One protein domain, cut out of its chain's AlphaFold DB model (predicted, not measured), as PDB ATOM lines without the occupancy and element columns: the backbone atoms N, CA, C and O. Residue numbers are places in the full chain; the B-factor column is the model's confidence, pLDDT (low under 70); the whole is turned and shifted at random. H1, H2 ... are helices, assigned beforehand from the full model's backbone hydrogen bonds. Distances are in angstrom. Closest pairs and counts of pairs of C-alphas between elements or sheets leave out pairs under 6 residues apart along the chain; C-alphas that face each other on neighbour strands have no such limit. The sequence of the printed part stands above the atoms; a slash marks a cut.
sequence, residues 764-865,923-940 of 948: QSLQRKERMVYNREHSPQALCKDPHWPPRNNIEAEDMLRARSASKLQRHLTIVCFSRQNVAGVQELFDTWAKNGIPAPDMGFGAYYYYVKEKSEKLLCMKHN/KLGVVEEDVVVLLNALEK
ATOM      1  N   GLN A 764     -36.663  12.232  31.589       75.50
ATOM      2  CA  GLN A 764     -36.563  13.441  30.756       75.50
ATOM      3  C   GLN A 764     -37.111  13.209  29.345       75.50
ATOM      4  O   GLN A 764     -37.867  14.039  28.836       75.50
ATOM      5  N   SER A 765     -36.758  12.076  28.737       80.19
ATOM      6  CA  SER A 765     -37.274  11.679  27.426       80.19
ATOM      7  C   SER A 765     -38.787  11.410  27.490       80.19
ATOM      8  O   SER A 765     -39.540  11.928  26.663       80.19
ATOM      9  N   LEU A 766     -39.268  10.728  28.539       79.56
ATOM     10  CA  LEU A 766     -40.701  10.483  28.765       79.56
ATOM     11  C   LEU A 766     -41.513  11.782  28.959       79.56
ATOM     12  O   LEU A 766     -42.535  11.956  28.302       79.56
ATOM     13  N   GLN A 767     -41.033  12.743  29.761       84.19
ATOM     14  CA  GLN A 767     -41.696  14.050  29.949       84.19
ATOM     15  C   GLN A 767     -41.722  14.940  28.692       84.19
ATOM     16  O   GLN A 767     -42.451  15.936  28.649       84.19
ATOM     17  N   ARG A 768     -40.915  14.638  27.666       87.00
ATOM     18  CA  ARG A 768     -41.023  15.301  26.357       87.00
ATOM     19  C   ARG A 768     -41.943  14.565  25.392       87.00
ATOM     20  O   ARG A 768     -42.551  15.235  24.565       87.00
ATOM     21  N   LYS A 769     -42.125  13.248  25.538       88.19
ATOM     22  CA  LYS A 769     -43.059  12.459  24.717       88.19
ATOM     23  C   LYS A 769     -44.488  13.015  24.774       88.19
ATOM     24  O   LYS A 769     -45.122  13.150  23.734       88.19
ATOM     25  N   GLU A 770     -44.956  13.446  25.947       89.12
ATOM     26  CA  GLU A 770     -46.257  14.125  26.111       89.12
ATOM     27  C   GLU A 770     -46.363  15.412  25.267       89.12
ATOM     28  O   GLU A 770     -47.355  15.635  24.574       89.12
ATOM     29  N   ARG A 771     -45.308  16.240  25.260       92.00
ATOM     30  CA  ARG A 771     -45.244  17.470  24.451       92.00
ATOM     31  C   ARG A 771     -45.087  17.189  22.957       92.00
ATOM     32  O   ARG A 771     -45.639  17.932  22.154       92.00
ATOM     33  N   MET A 772     -44.403  16.110  22.578       94.31
ATOM     34  CA  MET A 772     -44.323  15.645  21.188       94.31
ATOM     35  C   MET A 772     -45.699  15.220  20.669       94.31
ATOM     36  O   MET A 772     -46.088  15.685  19.602       94.31
ATOM     37  N   VAL A 773     -46.467  14.439  21.441       93.75
ATOM     38  CA  VAL A 773     -47.857  14.063  21.105       93.75
ATOM     39  C   VAL A 773     -48.736  15.308  20.950       93.75
ATOM     40  O   VAL A 773     -49.357  15.488  19.904       93.75
ATOM     41  N   TYR A 774     -48.721  16.220  21.928       94.19
ATOM     42  CA  TYR A 774     -49.483  17.471  21.837       94.19
ATOM     43  C   TYR A 774     -49.095  18.294  20.596       94.19
ATOM     44  O   TYR A 774     -49.965  18.761  19.858       94.19
ATOM     45  N   ASN A 775     -47.796  18.436  20.315       95.44
ATOM     46  CA  ASN A 775     -47.313  19.177  19.153       95.44
ATOM     47  C   ASN A 775     -47.646  18.479  17.826       95.44
ATOM     48  O   ASN A 775     -47.916  19.182  16.857       95.44
ATOM     49  N   ARG A 776     -47.702  17.144  17.764       95.25
ATOM     50  CA  ARG A 776     -48.155  16.392  16.580       95.25
ATOM     51  C   ARG A 776     -49.555  16.833  16.151       95.25
ATOM     52  O   ARG A 776     -49.795  17.181  14.995       95.25
ATOM     53  N   GLU A 777     -50.464  16.894  17.118       93.88
ATOM     54  CA  GLU A 777     -51.860  17.279  16.920       93.88
ATOM     55  C   GLU A 777     -52.023  18.787  16.684       93.88
ATOM     56  O   GLU A 777     -52.742  19.190  15.769       93.88
ATOM     57  N   HIS A 778     -51.305  19.640  17.423       94.00
ATOM     58  CA  HIS A 778     -51.582  21.083  17.476       94.00
ATOM     59  C   HIS A 778     -50.609  21.957  16.661       94.00
ATOM     60  O   HIS A 778     -51.021  22.972  16.105       94.00
ATOM     61  N   SER A 779     -49.336  21.575  16.517       94.06
ATOM     62  CA  SER A 779     -48.340  22.381  15.789       94.06
ATOM     63  C   SER A 779     -48.569  22.324  14.273       94.06
ATOM     64  O   SER A 779     -48.719  21.226  13.731       94.06
ATOM     65  N   PRO A 780     -48.530  23.451  13.538       90.81
ATOM     66  CA  PRO A 780     -48.466  23.443  12.074       90.81
ATOM     67  C   PRO A 780     -47.071  23.054  11.548       90.81
ATOM     68  O   PRO A 780     -46.901  22.860  10.349       90.81
ATOM     69  N   GLN A 781     -46.064  22.941  12.425       91.00
ATOM     70  CA  GLN A 781     -44.730  22.425  12.088       91.00
ATOM     71  C   GLN A 781     -44.602  20.910  12.324       91.00
ATOM     72  O   GLN A 781     -43.510  20.371  12.154       91.00
ATOM     73  N   ALA A 782     -45.688  20.228  12.710       94.12
ATOM     74  CA  ALA A 782     -45.698  18.781  12.884       94.12
ATOM     75  C   ALA A 782     -45.352  18.063  11.569       94.12
ATOM     76  O   ALA A 782     -45.949  18.349  10.530       94.12
ATOM     77  N   LEU A 783     -44.413  17.116  11.610       93.69
ATOM     78  CA  LEU A 783     -43.901  16.441  10.412       93.69
ATOM     79  C   LEU A 783     -44.992  15.643   9.678       93.69
ATOM     80  O   LEU A 783     -45.004  15.591   8.451       93.69
ATOM     81  N   CYS A 784     -45.965  15.116  10.426       93.06
ATOM     82  CA  CYS A 784     -47.140  14.421   9.901       93.06
ATOM     83  C   CYS A 784     -48.141  15.319   9.141       93.06
ATOM     84  O   CYS A 784     -49.140  14.817   8.629       93.06
ATOM     85  N   LYS A 785     -47.906  16.640   9.092       92.94
ATOM     86  CA  LYS A 785     -48.705  17.635   8.351       92.94
ATOM     87  C   LYS A 785     -47.958  18.224   7.149       92.94
ATOM     88  O   LYS A 785     -48.434  19.180   6.539       92.94
ATOM     89  N   ASP A 786     -46.777  17.701   6.823       92.94
ATOM     90  CA  ASP A 786     -46.073  18.070   5.598       92.94
ATOM     91  C   ASP A 786     -46.828  17.532   4.362       92.94
ATOM     92  O   ASP A 786     -47.291  16.391   4.407       92.94
ATOM     93  N   PRO A 787     -46.937  18.282   3.247       91.56
ATOM     94  CA  PRO A 787     -47.567  17.790   2.016       91.56
ATOM     95  C   PRO A 787     -46.973  16.489   1.450       91.56
ATOM     96  O   PRO A 787     -47.653  15.791   0.702       91.56
ATOM     97  N   HIS A 788     -45.727  16.156   1.801       90.81
ATOM     98  CA  HIS A 788     -45.046  14.930   1.368       90.81
ATOM     99  C   HIS A 788     -45.224  13.759   2.351       90.81
ATOM    100  O   HIS A 788     -44.679  12.677   2.136       90.81
ATOM    101  N   TRP A 789     -45.987  13.943   3.433       94.12
ATOM    102  CA  TRP A 789     -46.253  12.890   4.407       94.12
ATOM    103  C   TRP A 789     -47.348  11.914   3.926       94.12
ATOM    104  O   TRP A 789     -48.403  12.361   3.470       94.12
ATOM    105  N   PRO A 790     -47.179  10.586   4.089       94.81
ATOM    106  CA  PRO A 790     -45.973   9.889   4.537       94.81
ATOM    107  C   PRO A 790     -44.933   9.735   3.404       94.81
ATOM    108  O   PRO A 790     -45.318   9.358   2.291       94.81
ATOM    109  N   PRO A 791     -43.623   9.924   3.676       93.94
ATOM    110  CA  PRO A 791     -42.579   9.737   2.671       93.94
ATOM    111  C   PRO A 791     -42.559   8.301   2.134       93.94
ATOM    112  O   PRO A 791     -42.691   7.312   2.866       93.94
ATOM    113  N   ARG A 792     -42.395   8.177   0.819       91.88
ATOM    114  CA  ARG A 792     -42.564   6.917   0.086       91.88
ATOM    115  C   ARG A 792     -41.278   6.109   0.022       91.88
ATOM    116  O   ARG A 792     -41.374   4.882  -0.011       91.88
ATOM    117  N   ASN A 793     -40.126   6.779   0.029       92.38
ATOM    118  CA  ASN A 793     -38.771   6.240  -0.131       92.38
ATOM    119  C   ASN A 793     -37.751   7.005   0.742       92.38
ATOM    120  O   ASN A 793     -38.115   7.948   1.448       92.38
ATOM    121  N   ASN A 794     -36.479   6.595   0.699       92.56
ATOM    122  CA  ASN A 794     -35.424   7.188   1.521       92.56
ATOM    123  C   ASN A 794     -35.111   8.651   1.156       92.56
ATOM    124  O   ASN A 794     -34.909   9.455   2.061       92.56
ATOM    125  N   ILE A 795     -35.125   9.006  -0.133       93.00
ATOM    126  CA  ILE A 795     -34.813  10.363  -0.615       93.00
ATOM    127  C   ILE A 795     -35.855  11.357  -0.089       93.00
ATOM    128  O   ILE A 795     -35.495  12.336   0.557       93.00
ATOM    129  N   GLU A 796     -37.145  11.050  -0.255       93.75
ATOM    130  CA  GLU A 796     -38.247  11.861   0.282       93.75
ATOM    131  C   GLU A 796     -38.142  12.036   1.807       93.75
ATOM    132  O   GLU A 796     -38.326  13.139   2.317       93.75
ATOM    133  N   ALA A 797     -37.804  10.973   2.547       94.38
ATOM    134  CA  ALA A 797     -37.645  11.049   3.999       94.38
ATOM    135  C   ALA A 797     -36.460  11.941   4.418       94.38
ATOM    136  O   ALA A 797     -36.581  12.721   5.365       94.38
ATOM    137  N   GLU A 798     -35.325  11.855   3.723       94.25
ATOM    138  CA  GLU A 798     -34.155  12.694   3.994       94.25
ATOM    139  C   GLU A 798     -34.372  14.155   3.593       94.25
ATOM    140  O   GLU A 798     -34.025  15.046   4.368       94.25
ATOM    141  N   ASP A 799     -34.986  14.418   2.440       94.19
ATOM    142  CA  ASP A 799     -35.267  15.776   1.970       94.19
ATOM    143  C   ASP A 799     -36.315  16.474   2.849       94.19
ATOM    144  O   ASP A 799     -36.133  17.644   3.195       94.19
ATOM    145  N   MET A 800     -37.349  15.761   3.321       94.44
ATOM    146  CA  MET A 800     -38.282  16.278   4.333       94.44
ATOM    147  C   MET A 800     -37.558  16.667   5.630       94.44
ATOM    148  O   MET A 800     -37.768  17.760   6.161       94.44
ATOM    149  N   LEU A 801     -36.680  15.801   6.148       95.06
ATOM    150  CA  LEU A 801     -35.917  16.089   7.366       95.06
ATOM    151  C   LEU A 801     -34.944  17.261   7.155       95.06
ATOM    152  O   LEU A 801     -34.850  18.139   8.018       95.06
ATOM    153  N   ARG A 802     -34.290  17.345   5.989       95.00
ATOM    154  CA  ARG A 802     -33.390  18.445   5.605       95.00
ATOM    155  C   ARG A 802     -34.139  19.778   5.504       95.00
ATOM    156  O   ARG A 802     -33.709  20.757   6.114       95.00
ATOM    157  N   ALA A 803     -35.295  19.805   4.837       94.06
ATOM    158  CA  ALA A 803     -36.157  20.985   4.703       94.06
ATOM    159  C   ALA A 803     -36.709  21.489   6.050       94.06
ATOM    160  O   ALA A 803     -36.959  22.682   6.221       94.06
ATOM    161  N   ARG A 804     -36.862  20.599   7.040       93.50
ATOM    162  CA  ARG A 804     -37.251  20.942   8.420       93.50
ATOM    163  C   ARG A 804     -36.058  21.226   9.353       93.50
ATOM    164  O   ARG A 804     -36.269  21.512  10.535       93.50
ATOM    165  N   SER A 805     -34.830  21.185   8.825       93.44
ATOM    166  CA  SER A 805     -33.551  21.336   9.545       93.44
ATOM    167  C   SER A 805     -33.329  20.302  10.662       93.44
ATOM    168  O   SER A 805     -32.647  20.578  11.647       93.44
ATOM    169  N   ALA A 806     -33.905  19.108  10.517       94.94
ATOM    170  CA  ALA A 806     -33.949  18.037  11.515       94.94
ATOM    171  C   ALA A 806     -32.657  17.188  11.527       94.94
ATOM    172  O   ALA A 806     -32.675  15.969  11.340       94.94
ATOM    173  N   SER A 807     -31.511  17.854  11.680       94.69
ATOM    174  CA  SER A 807     -30.171  17.280  11.494       94.69
ATOM    175  C   SER A 807     -29.819  16.156  12.477       94.69
ATOM    176  O   SER A 807     -29.166  15.176  12.104       94.69
ATOM    177  N   LYS A 808     -30.233  16.274  13.746       94.62
ATOM    178  CA  LYS A 808     -29.989  15.244  14.760       94.62
ATOM    179  C   LYS A 808     -30.957  14.087  14.573       94.62
ATOM    180  O   LYS A 808     -30.531  12.942  14.706       94.62
ATOM    181  N   LEU A 809     -32.215  14.374  14.233       94.69
ATOM    182  CA  LEU A 809     -33.238  13.373  13.948       94.69
ATOM    183  C   LEU A 809     -32.870  12.525  12.726       94.69
ATOM    184  O   LEU A 809     -32.909  11.303  12.831       94.69
ATOM    185  N   GLN A 810     -32.415  13.127  11.622       94.81
ATOM    186  CA  GLN A 810     -31.923  12.383  10.456       94.81
ATOM    187  C   GLN A 810     -30.781  11.436  10.852       94.81
ATOM    188  O   GLN A 810     -30.911  10.227  10.685       94.81
ATOM    189  N   ARG A 811     -29.715  11.947  11.487       92.75
ATOM    190  CA  ARG A 811     -28.581  11.121  11.951       92.75
ATOM    191  C   ARG A 811     -29.005  10.009  12.921       92.75
ATOM    192  O   ARG A 811     -28.445   8.916  12.880       92.75
ATOM    193  N   HIS A 812     -29.956  10.283  13.807       93.44
ATOM    194  CA  HIS A 812     -30.502   9.306  14.747       93.44
ATOM    195  C   HIS A 812     -31.258   8.186  14.017       93.44
ATOM    196  O   HIS A 812     -30.999   7.008  14.259       93.44
ATOM    197  N   LEU A 813     -32.112   8.546  13.055       94.12
ATOM    198  CA  LEU A 813     -32.848   7.599  12.218       94.12
ATOM    199  C   LEU A 813     -31.918   6.774  11.319       94.12
ATOM    200  O   LEU A 813     -32.148   5.579  11.189       94.12
ATOM    201  N   THR A 814     -30.839   7.344  10.769       92.75
ATOM    202  CA  THR A 814     -29.820   6.584  10.014       92.75
ATOM    203  C   THR A 814     -29.181   5.487  10.873       92.75
ATOM    204  O   THR A 814     -29.051   4.348  10.425       92.75
ATOM    205  N   ILE A 815     -28.827   5.805  12.124       92.38
ATOM    206  CA  ILE A 815     -28.231   4.852  13.075       92.38
ATOM    207  C   ILE A 815     -29.220   3.724  13.404       92.38
ATOM    208  O   ILE A 815     -28.866   2.550  13.317       92.38
ATOM    209  N   VAL A 816     -30.474   4.068  13.713       93.06
ATOM    210  CA  VAL A 816     -31.538   3.094  14.019       93.06
ATOM    211  C   VAL A 816     -31.907   2.244  12.793       93.06
ATOM    212  O   VAL A 816     -32.121   1.038  12.925       93.06
ATOM    213  N   CYS A 817     -31.930   2.832  11.594       93.06
ATOM    214  CA  CYS A 817     -32.176   2.145  10.323       93.06
ATOM    215  C   CYS A 817     -31.094   1.092  10.037       93.06
ATOM    216  O   CYS A 817     -31.418  -0.074   9.814       93.06
ATOM    217  N   PHE A 818     -29.810   1.452  10.152       92.44
ATOM    218  CA  PHE A 818     -28.700   0.499  10.023       92.44
ATOM    219  C   PHE A 818     -28.834  -0.677  11.005       92.44
ATOM    220  O   PHE A 818     -28.656  -1.834  10.621       92.44
ATOM    221  N   SER A 819     -29.214  -0.414  12.259       92.75
ATOM    222  CA  SER A 819     -29.436  -1.465  13.261       92.75
ATOM    223  C   SER A 819     -30.658  -2.347  12.947       92.75
ATOM    224  O   SER A 819     -30.598  -3.556  13.156       92.75
ATOM    225  N   ARG A 820     -31.747  -1.791  12.388       91.94
ATOM    226  CA  ARG A 820     -32.928  -2.551  11.914       91.94
ATOM    227  C   ARG A 820     -32.673  -3.375  10.649       91.94
ATOM    228  O   ARG A 820     -33.360  -4.374  10.415       91.94
ATOM    229  N   GLN A 821     -31.709  -2.977   9.827       91.19
ATOM    230  CA  GLN A 821     -31.227  -3.792   8.712       91.19
ATOM    231  C   GLN A 821     -30.387  -4.975   9.228       91.19
ATOM    232  O   GLN A 821     -30.518  -6.079   8.710       91.19
ATOM    233  N   ASN A 822     -29.635  -4.785  10.317       92.38
ATOM    234  CA  ASN A 822     -28.691  -5.761  10.875       92.38
ATOM    235  C   ASN A 822     -29.154  -6.396  12.207       92.38
ATOM    236  O   ASN A 822     -28.361  -6.591  13.131       92.38
ATOM    237  N   VAL A 823     -30.441  -6.758  12.306       92.69
ATOM    238  CA  VAL A 823     -31.068  -7.355  13.513       92.69
ATOM    239  C   VAL A 823     -30.258  -8.516  14.108       92.69
ATOM    240  O   VAL A 823     -30.133  -8.598  15.327       92.69
ATOM    241  N   ALA A 824     -29.681  -9.385  13.272       92.75
ATOM    242  CA  ALA A 824     -28.907 -10.540  13.729       92.75
ATOM    243  C   ALA A 824     -27.645 -10.141  14.521       92.75
ATOM    244  O   ALA A 824     -27.398 -10.699  15.587       92.75
ATOM    245  N   GLY A 825     -26.893  -9.134  14.062       91.44
ATOM    246  CA  GLY A 825     -25.706  -8.641  14.771       91.44
ATOM    247  C   GLY A 825     -26.050  -7.878  16.058       91.44
ATOM    248  O   GLY A 825     -25.303  -7.926  17.037       91.44
ATOM    249  N   VAL A 826     -27.222  -7.235  16.102       91.81
ATOM    250  CA  VAL A 826     -27.760  -6.641  17.334       91.81
ATOM    251  C   VAL A 826     -28.171  -7.739  18.332       91.81
ATOM    252  O   VAL A 826     -27.862  -7.614  19.516       91.81
ATOM    253  N   GLN A 827     -28.785  -8.843  17.882       93.44
ATOM    254  CA  GLN A 827     -29.059 -10.012  18.735       93.44
ATOM    255  C   GLN A 827     -27.762 -10.638  19.256       93.44
ATOM    256  O   GLN A 827     -27.649 -10.872  20.454       93.44
ATOM    257  N   GLU A 828     -26.753 -10.838  18.404       92.12
ATOM    258  CA  GLU A 828     -25.456 -11.396  18.807       92.12
ATOM    259  C   GLU A 828     -24.760 -10.542  19.885       92.12
ATOM    260  O   GLU A 828     -24.196 -11.076  20.846       92.12
ATOM    261  N   LEU A 829     -24.843  -9.209  19.780       90.06
ATOM    262  CA  LEU A 829     -24.349  -8.285  20.802       90.06
ATOM    263  C   LEU A 829     -25.057  -8.501  22.151       90.06
ATOM    264  O   LEU A 829     -24.391  -8.624  23.185       90.06
ATOM    265  N   PHE A 830     -26.391  -8.588  22.149       89.50
ATOM    266  CA  PHE A 830     -27.182  -8.833  23.357       89.50
ATOM    267  C   PHE A 830     -26.954 -10.234  23.945       89.50
ATOM    268  O   PHE A 830     -26.786 -10.362  25.159       89.50
ATOM    269  N   ASP A 831     -26.846 -11.262  23.106       90.25
ATOM    270  CA  ASP A 831     -26.464 -12.621  23.493       90.25
ATOM    271  C   ASP A 831     -25.072 -12.650  24.130       90.25
ATOM    272  O   ASP A 831     -24.831 -13.377  25.095       90.25
ATOM    273  N   THR A 832     -24.138 -11.848  23.619       87.44
ATOM    274  CA  THR A 832     -22.779 -11.751  24.160       87.44
ATOM    275  C   THR A 832     -22.762 -11.018  25.503       87.44
ATOM    276  O   THR A 832     -22.039 -11.436  26.409       87.44
ATOM    277  N   TRP A 833     -23.595  -9.993  25.705       86.38
ATOM    278  CA  TRP A 833     -23.809  -9.402  27.034       86.38
ATOM    279  C   TRP A 833     -24.425 -10.402  28.023       86.38
ATOM    280  O   TRP A 833     -23.883 -10.584  29.118       86.38
ATOM    281  N   ALA A 834     -25.477 -11.112  27.609       86.19
ATOM    282  CA  ALA A 834     -26.141 -12.163  28.377       86.19
ATOM    283  C   ALA A 834     -25.164 -13.260  28.839       86.19
ATOM    284  O   ALA A 834     -25.042 -13.515  30.041       86.19
ATOM    285  N   LYS A 835     -24.386 -13.834  27.907       85.31
ATOM    286  CA  LYS A 835     -23.329 -14.834  28.174       85.31
ATOM    287  C   LYS A 835     -22.269 -14.324  29.162       85.31
ATOM    288  O   LYS A 835     -21.778 -15.091  29.984       85.31
ATOM    289  N   ASN A 836     -21.946 -13.028  29.128       80.50
ATOM    290  CA  ASN A 836     -21.000 -12.392  30.055       80.50
ATOM    291  C   ASN A 836     -21.626 -11.942  31.394       80.50
ATOM    292  O   ASN A 836     -20.926 -11.383  32.245       80.50
ATOM    293  N   GLY A 837     -22.928 -12.159  31.618       76.75
ATOM    294  CA  GLY A 837     -23.623 -11.702  32.826       76.75
ATOM    295  C   GLY A 837     -23.647 -10.174  32.963       76.75
ATOM    296  O   GLY A 837     -23.554  -9.653  34.084       76.75
ATOM    297  N   ILE A 838     -23.716  -9.473  31.828       77.81
ATOM    298  CA  ILE A 838     -23.893  -8.023  31.698       77.81
ATOM    299  C   ILE A 838     -25.353  -7.783  31.279       77.81
ATOM    300  O   ILE A 838     -25.783  -8.350  30.277       77.81
ATOM    301  N   PRO A 839     -26.141  -6.981  32.014       74.69
ATOM    302  CA  PRO A 839     -27.498  -6.659  31.595       74.69
ATOM    303  C   PRO A 839     -27.494  -5.684  30.414       74.69
ATOM    304  O   PRO A 839     -26.769  -4.687  30.421       74.69
ATOM    305  N   ALA A 840     -28.357  -5.965  29.439       74.25
ATOM    306  CA  ALA A 840     -28.822  -5.003  28.448       74.25
ATOM    307  C   ALA A 840     -29.345  -3.730  29.152       74.25
ATOM    308  O   ALA A 840     -30.185  -3.870  30.042       74.25
ATOM    309  N   PRO A 841     -28.879  -2.515  28.801       74.56
ATOM    310  CA  PRO A 841     -29.417  -1.295  29.404       74.56
ATOM    311  C   PRO A 841     -30.757  -0.862  28.802       74.56
ATOM    312  O   PRO A 841     -31.713  -0.691  29.545       74.56
ATOM    313  N   ASP A 842     -30.813  -0.707  27.476       81.44
ATOM    314  CA  ASP A 842     -32.010  -0.400  26.685       81.44
ATOM    315  C   ASP A 842     -31.769  -0.788  25.204       81.44
ATOM    316  O   ASP A 842     -30.627  -1.055  24.801       81.44
ATOM    317  N   MET A 843     -32.825  -0.860  24.382       86.12
ATOM    318  CA  MET A 843     -32.703  -1.259  22.967       86.12
ATOM    319  C   MET A 843     -31.965  -0.222  22.112       86.12
ATOM    320  O   MET A 843     -31.167  -0.598  21.248       86.12
ATOM    321  N   GLY A 844     -32.182   1.072  22.371       86.31
ATOM    322  CA  GLY A 844     -31.513   2.165  21.664       86.31
ATOM    323  C   GLY A 844     -29.998   2.150  21.887       86.31
ATOM    324  O   GLY A 844     -29.227   2.360  20.951       86.31
ATOM    325  N   PHE A 845     -29.555   1.808  23.097       86.06
ATOM    326  CA  PHE A 845     -28.157   1.590  23.445       86.06
ATOM    327  C   PHE A 845     -27.556   0.415  22.673       86.06
ATOM    328  O   PHE A 845     -26.454   0.548  22.148       86.06
ATOM    329  N   GLY A 846     -28.273  -0.709  22.555       87.75
ATOM    330  CA  GLY A 846     -27.839  -1.847  21.736       87.75
ATOM    331  C   GLY A 846     -27.682  -1.475  20.259       87.75
ATOM    332  O   GLY A 846     -26.649  -1.766  19.657       87.75
ATOM    333  N   ALA A 847     -28.656  -0.749  19.704       89.94
ATOM    334  CA  ALA A 847     -28.614  -0.239  18.335       89.94
ATOM    335  C   ALA A 847     -27.412   0.698  18.100       89.94
ATOM    336  O   ALA A 847     -26.618   0.467  17.187       89.94
ATOM    337  N   TYR A 848     -27.229   1.703  18.965       90.00
ATOM    338  CA  TYR A 848     -26.103   2.639  18.899       90.00
ATOM    339  C   TYR A 848     -24.749   1.961  19.115       90.00
ATOM    340  O   TYR A 848     -23.779   2.315  18.448       90.00
ATOM    341  N   TYR A 849     -24.660   0.994  20.031       89.38
ATOM    342  CA  TYR A 849     -23.433   0.239  20.268       89.38
ATOM    343  C   TYR A 849     -23.070  -0.559  19.019       89.38
ATOM    344  O   TYR A 849     -21.932  -0.477  18.565       89.38
ATOM    345  N   TYR A 850     -24.029  -1.290  18.446       90.62
ATOM    346  CA  TYR A 850     -23.815  -2.063  17.228       90.62
ATOM    347  C   TYR A 850     -23.382  -1.162  16.063       90.62
ATOM    348  O   TYR A 850     -22.337  -1.402  15.469       90.62
ATOM    349  N   TYR A 851     -24.088  -0.052  15.811       91.12
ATOM    350  CA  TYR A 851     -23.685   0.922  14.792       91.12
ATOM    351  C   TYR A 851     -22.246   1.418  14.992       91.12
ATOM    352  O   TYR A 851     -21.471   1.461  14.041       91.12
ATOM    353  N   VAL A 852     -21.857   1.786  16.219       88.94
ATOM    354  CA  VAL A 852     -20.500   2.294  16.482       88.94
ATOM    355  C   VAL A 852     -19.443   1.181  16.418       88.94
ATOM    356  O   VAL A 852     -18.330   1.467  15.987       88.94
ATOM    357  N   LYS A 853     -19.780  -0.074  16.755       88.06
ATOM    358  CA  LYS A 853     -18.916  -1.253  16.552       88.06
ATOM    359  C   LYS A 853     -18.652  -1.508  15.064       88.06
ATOM    360  O   LYS A 853     -17.502  -1.686  14.688       88.06
ATOM    361  N   GLU A 854     -19.685  -1.495  14.221       89.75
ATOM    362  CA  GLU A 854     -19.528  -1.764  12.779       89.75
ATOM    363  C   GLU A 854     -18.990  -0.559  11.986       89.75
ATOM    364  O   GLU A 854     -18.452  -0.721  10.894       89.75
ATOM    365  N   LYS A 855     -19.147   0.672  12.500       87.06
ATOM    366  CA  LYS A 855     -18.681   1.917  11.854       87.06
ATOM    367  C   LYS A 855     -17.478   2.570  12.544       87.06
ATOM    368  O   LYS A 855     -17.175   3.733  12.269       87.06
ATOM    369  N   SER A 856     -16.795   1.866  13.447       80.75
ATOM    370  CA  SER A 856     -15.452   2.243  13.898       80.75
ATOM    371  C   SER A 856     -14.701   1.073  14.524       80.75
ATOM    372  O   SER A 856     -15.214   0.397  15.406       80.75
ATOM    373  N   GLU A 857     -13.428   0.932  14.158       65.75
ATOM    374  CA  GLU A 857     -12.476  -0.074  14.666       65.75
ATOM    375  C   GLU A 857     -12.223   0.009  16.187       65.75
ATOM    376  O   GLU A 857     -11.584  -0.859  16.789       65.75
ATOM    377  N   LYS A 858     -12.714   1.066  16.844       70.06
ATOM    378  CA  LYS A 858     -12.537   1.287  18.276       70.06
ATOM    379  C   LYS A 858     -13.423   0.360  19.102       70.06
ATOM    380  O   LYS A 858     -14.597   0.635  19.342       70.06
ATOM    381  N   LEU A 859     -12.807  -0.679  19.657       69.31
ATOM    382  CA  LEU A 859     -13.399  -1.492  20.717       69.31
ATOM    383  C   LEU A 859     -13.759  -0.616  21.934       69.31
ATOM    384  O   LEU A 859     -12.888  -0.064  22.610       69.31
ATOM    385  N   LEU A 860     -15.057  -0.511  22.217       76.00
ATOM    386  CA  LEU A 860     -15.601   0.204  23.371       76.00
ATOM    387  C   LEU A 860     -15.882  -0.757  24.548       76.00
ATOM    388  O   LEU A 860     -15.932  -1.977  24.384       76.00
ATOM    389  N   CYS A 861     -16.073  -0.233  25.763       76.38
ATOM    390  CA  CYS A 861     -16.213  -1.067  26.963       76.38
ATOM    391  C   CYS A 861     -17.610  -1.694  27.127       76.38
ATOM    392  O   CYS A 861     -18.508  -1.084  27.712       76.38
ATOM    393  N   MET A 862     -17.767  -2.969  26.756       68.88
ATOM    394  CA  MET A 862     -19.019  -3.735  26.921       68.88
ATOM    395  C   MET A 862     -19.676  -3.649  28.313       68.88
ATOM    396  O   MET A 862     -20.883  -3.831  28.404       68.88
ATOM    397  N   LYS A 863     -18.918  -3.404  29.392       68.56
ATOM    398  CA  LYS A 863     -19.420  -3.411  30.782       68.56
ATOM    399  C   LYS A 863     -19.685  -2.020  31.379       68.56
ATOM    400  O   LYS A 863     -20.426  -1.917  32.356       68.56
ATOM    401  N   HIS A 864     -19.068  -0.965  30.842       69.38
ATOM    402  CA  HIS A 864     -19.139   0.397  31.401       69.38
ATOM    403  C   HIS A 864     -19.622   1.458  30.414       69.38
ATOM    404  O   HIS A 864     -19.973   2.552  30.854       69.38
ATOM    405  N   ASN A 865     -19.691   1.149  29.116       62.78
ATOM    406  CA  ASN A 865     -20.281   2.045  28.130       62.78
ATOM    407  C   ASN A 865     -21.658   2.536  28.570       62.78
ATOM    408  O   ASN A 865     -22.435   1.830  29.211       62.78
ATOM    409  N   LYS A 923     -40.278  20.038  18.552       94.69
ATOM    410  CA  LYS A 923     -40.688  21.075  17.588       94.69
ATOM    411  C   LYS A 923     -41.512  20.497  16.431       94.69
ATOM    412  O   LYS A 923     -42.503  21.102  16.019       94.69
ATOM    413  N   LEU A 924     -41.088  19.346  15.912       95.31
ATOM    414  CA  LEU A 924     -41.689  18.674  14.758       95.31
ATOM    415  C   LEU A 924     -42.800  17.680  15.138       95.31
ATOM    416  O   LEU A 924     -43.306  16.986  14.258       95.31
ATOM    417  N   GLY A 925     -43.189  17.602  16.417       94.62
ATOM    418  CA  GLY A 925     -44.253  16.711  16.895       94.62
ATOM    419  C   GLY A 925     -43.995  15.222  16.636       94.62
ATOM    420  O   GLY A 925     -44.944  14.462  16.499       94.62
ATOM    421  N   VAL A 926     -42.731  14.810  16.506       94.12
ATOM    422  CA  VAL A 926     -42.363  13.456  16.066       94.12
ATOM    423  C   VAL A 926     -42.487  12.474  17.225       94.12
ATOM    424  O   VAL A 926     -41.774  12.585  18.225       94.12
ATOM    425  N   VAL A 927     -43.365  11.486  17.060       92.44
ATOM    426  CA  VAL A 927     -43.579  10.384  18.013       92.44
ATOM    427  C   VAL A 927     -43.173   9.030  17.415       92.44
ATOM    428  O   VAL A 927     -42.696   8.949  16.281       92.44
ATOM    429  N   GLU A 928     -43.346   7.948  18.177       89.38
ATOM    430  CA  GLU A 928     -42.944   6.592  17.774       89.38
ATOM    431  C   GLU A 928     -43.594   6.143  16.457       89.38
ATOM    432  O   GLU A 928     -42.888   5.624  15.595       89.38
ATOM    433  N   GLU A 929     -44.887   6.402  16.227       90.56
ATOM    434  CA  GLU A 929     -45.528   6.016  14.956       90.56
ATOM    435  C   GLU A 929     -45.058   6.847  13.747       90.56
ATOM    436  O   GLU A 929     -45.015   6.326  12.634       90.56
ATOM    437  N   ASP A 930     -44.639   8.104  13.931       92.94
ATOM    438  CA  ASP A 930     -44.011   8.872  12.841       92.94
ATOM    439  C   ASP A 930     -42.630   8.296  12.507       92.94
ATOM    440  O   ASP A 930     -42.238   8.187  11.345       92.94
ATOM    441  N   VAL A 931     -41.908   7.832  13.523       92.12
ATOM    442  CA  VAL A 931     -40.648   7.109  13.344       92.12
ATOM    443  C   VAL A 931     -40.842   5.730  12.710       92.12
ATOM    444  O   VAL A 931     -39.974   5.311  11.942       92.12
ATOM    445  N   VAL A 932     -41.983   5.051  12.912       91.88
ATOM    446  CA  VAL A 932     -42.352   3.870  12.103       91.88
ATOM    447  C   VAL A 932     -42.347   4.228  10.623       91.88
ATOM    448  O   VAL A 932     -41.695   3.544   9.834       91.88
ATOM    449  N   VAL A 933     -43.038   5.305  10.251       93.69
ATOM    450  CA  VAL A 933     -43.142   5.758   8.861       93.69
ATOM    451  C   VAL A 933     -41.768   6.133   8.301       93.69
ATOM    452  O   VAL A 933     -41.393   5.626   7.246       93.69
ATOM    453  N   LEU A 934     -40.990   6.950   9.018       94.56
ATOM    454  CA  LEU A 934     -39.669   7.409   8.574       94.56
ATOM    455  C   LEU A 934     -38.674   6.259   8.394       94.56
ATOM    456  O   LEU A 934     -38.031   6.173   7.352       94.56
ATOM    457  N   LEU A 935     -38.564   5.340   9.359       94.00
ATOM    458  CA  LEU A 935     -37.662   4.188   9.239       94.00
ATOM    459  C   LEU A 935     -38.104   3.245   8.110       94.00
ATOM    460  O   LEU A 935     -37.267   2.758   7.355       94.00
ATOM    461  N   ASN A 936     -39.413   3.035   7.938       93.06
ATOM    462  CA  ASN A 936     -39.952   2.244   6.829       93.06
ATOM    463  C   ASN A 936     -39.799   2.938   5.459       93.06
ATOM    464  O   ASN A 936     -39.916   2.269   4.435       93.06
ATOM    465  N   ALA A 937     -39.577   4.254   5.414       92.88
ATOM    466  CA  ALA A 937     -39.232   4.988   4.199       92.88
ATOM    467  C   ALA A 937     -37.725   4.904   3.911       92.88
ATOM    468  O   ALA A 937     -37.342   4.543   2.802       92.88
ATOM    469  N   LEU A 938     -36.879   5.129   4.924       92.12
ATOM    470  CA  LEU A 938     -35.415   5.036   4.839       92.12
ATOM    471  C   LEU A 938     -34.904   3.625   4.503       92.12
ATOM    472  O   LEU A 938     -33.862   3.488   3.874       92.12
ATOM    473  N   GLU A 939     -35.628   2.569   4.883       90.56
ATOM    474  CA  GLU A 939     -35.310   1.188   4.483       90.56
ATOM    475  C   GLU A 939     -35.717   0.840   3.043       90.56
ATOM    476  O   GLU A 939     -35.271  -0.180   2.512       90.56
ATOM    477  N   LYS A 940     -36.559   1.652   2.395       86.88
ATOM    478  CA  LYS A 940     -36.890   1.472   0.979       86.88
ATOM    479  C   LYS A 940     -35.826   2.155   0.138       86.88
ATOM    480  O   LYS A 940     -35.993   3.300  -0.287       86.88
TER     481      LYS A 940
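Overview. This is residues 764 to 865 and 923 to 940 of the 948 residues of an uncharacterized protein of Leptomonas pyrrhocoris (UniProt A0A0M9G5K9). An elongated body of crossed helices has H3 through its middle, with H2 and H6 packed on H3 and on each other, and with H5 crossing the last part of H3 and H4 packed on H5 at the far end. H1 lies at the H2 and H6 end and touches no helix; a long link joins it to H2. The 120 printed residues hold six named helices, H1 to H6 in chain order, and no named strand; the class is all helix. The whole is only just compact, close to loose, with a radius of gyration of the C-alphas of 16.3 A and spans of 48 by 31 by 20 A.

Arrangement. H3, residues 807 to 821, is the hub. H2, residues 794 to 803, forms a helical hairpin with it, at a shallow tilt of 18 degrees; the closest C-alphas, Leu 801 and Gln 810, are 6.3 A apart. H6, residues 928 to 938, touches H3 about perpendicular at 74 degrees, closest at C-alphas 817 and 935, 6.0 A. H6 touches H2 at C-alphas 794 and 938, the closest, 4.0 A apart. H5, residues 843 to 854, touches H3 with C-alphas 819 and 847 closest, 5.3 A. H4, residues 823 to 835, touches H5, closest at C-alphas 826 and 850, 6.0 A. Every O i to N i+4 pair is within hydrogen-bond range in H2 to H6, and 9 of 11 in H1, residues 764 to 778.

Along the chain. H1 is 21.5 A long from C-alpha 764 at (-36.563, 13.441, 30.756), H3 21.3 A, H4 18.2 A, H5 16.7 A, H2 14.2 A, and H6 15.0 A, ending at C-alpha 938 at (-35.415, 5.036, 4.839).

Size, cuts and confidence. C-alphas 787 and 836 are farthest apart, 49.0 A. Residues 866 to 922 are not printed, leaving 29.8 A between C-alphas 865 and 923. Residues 857, 859 and 862 to 865 have pLDDT under 70.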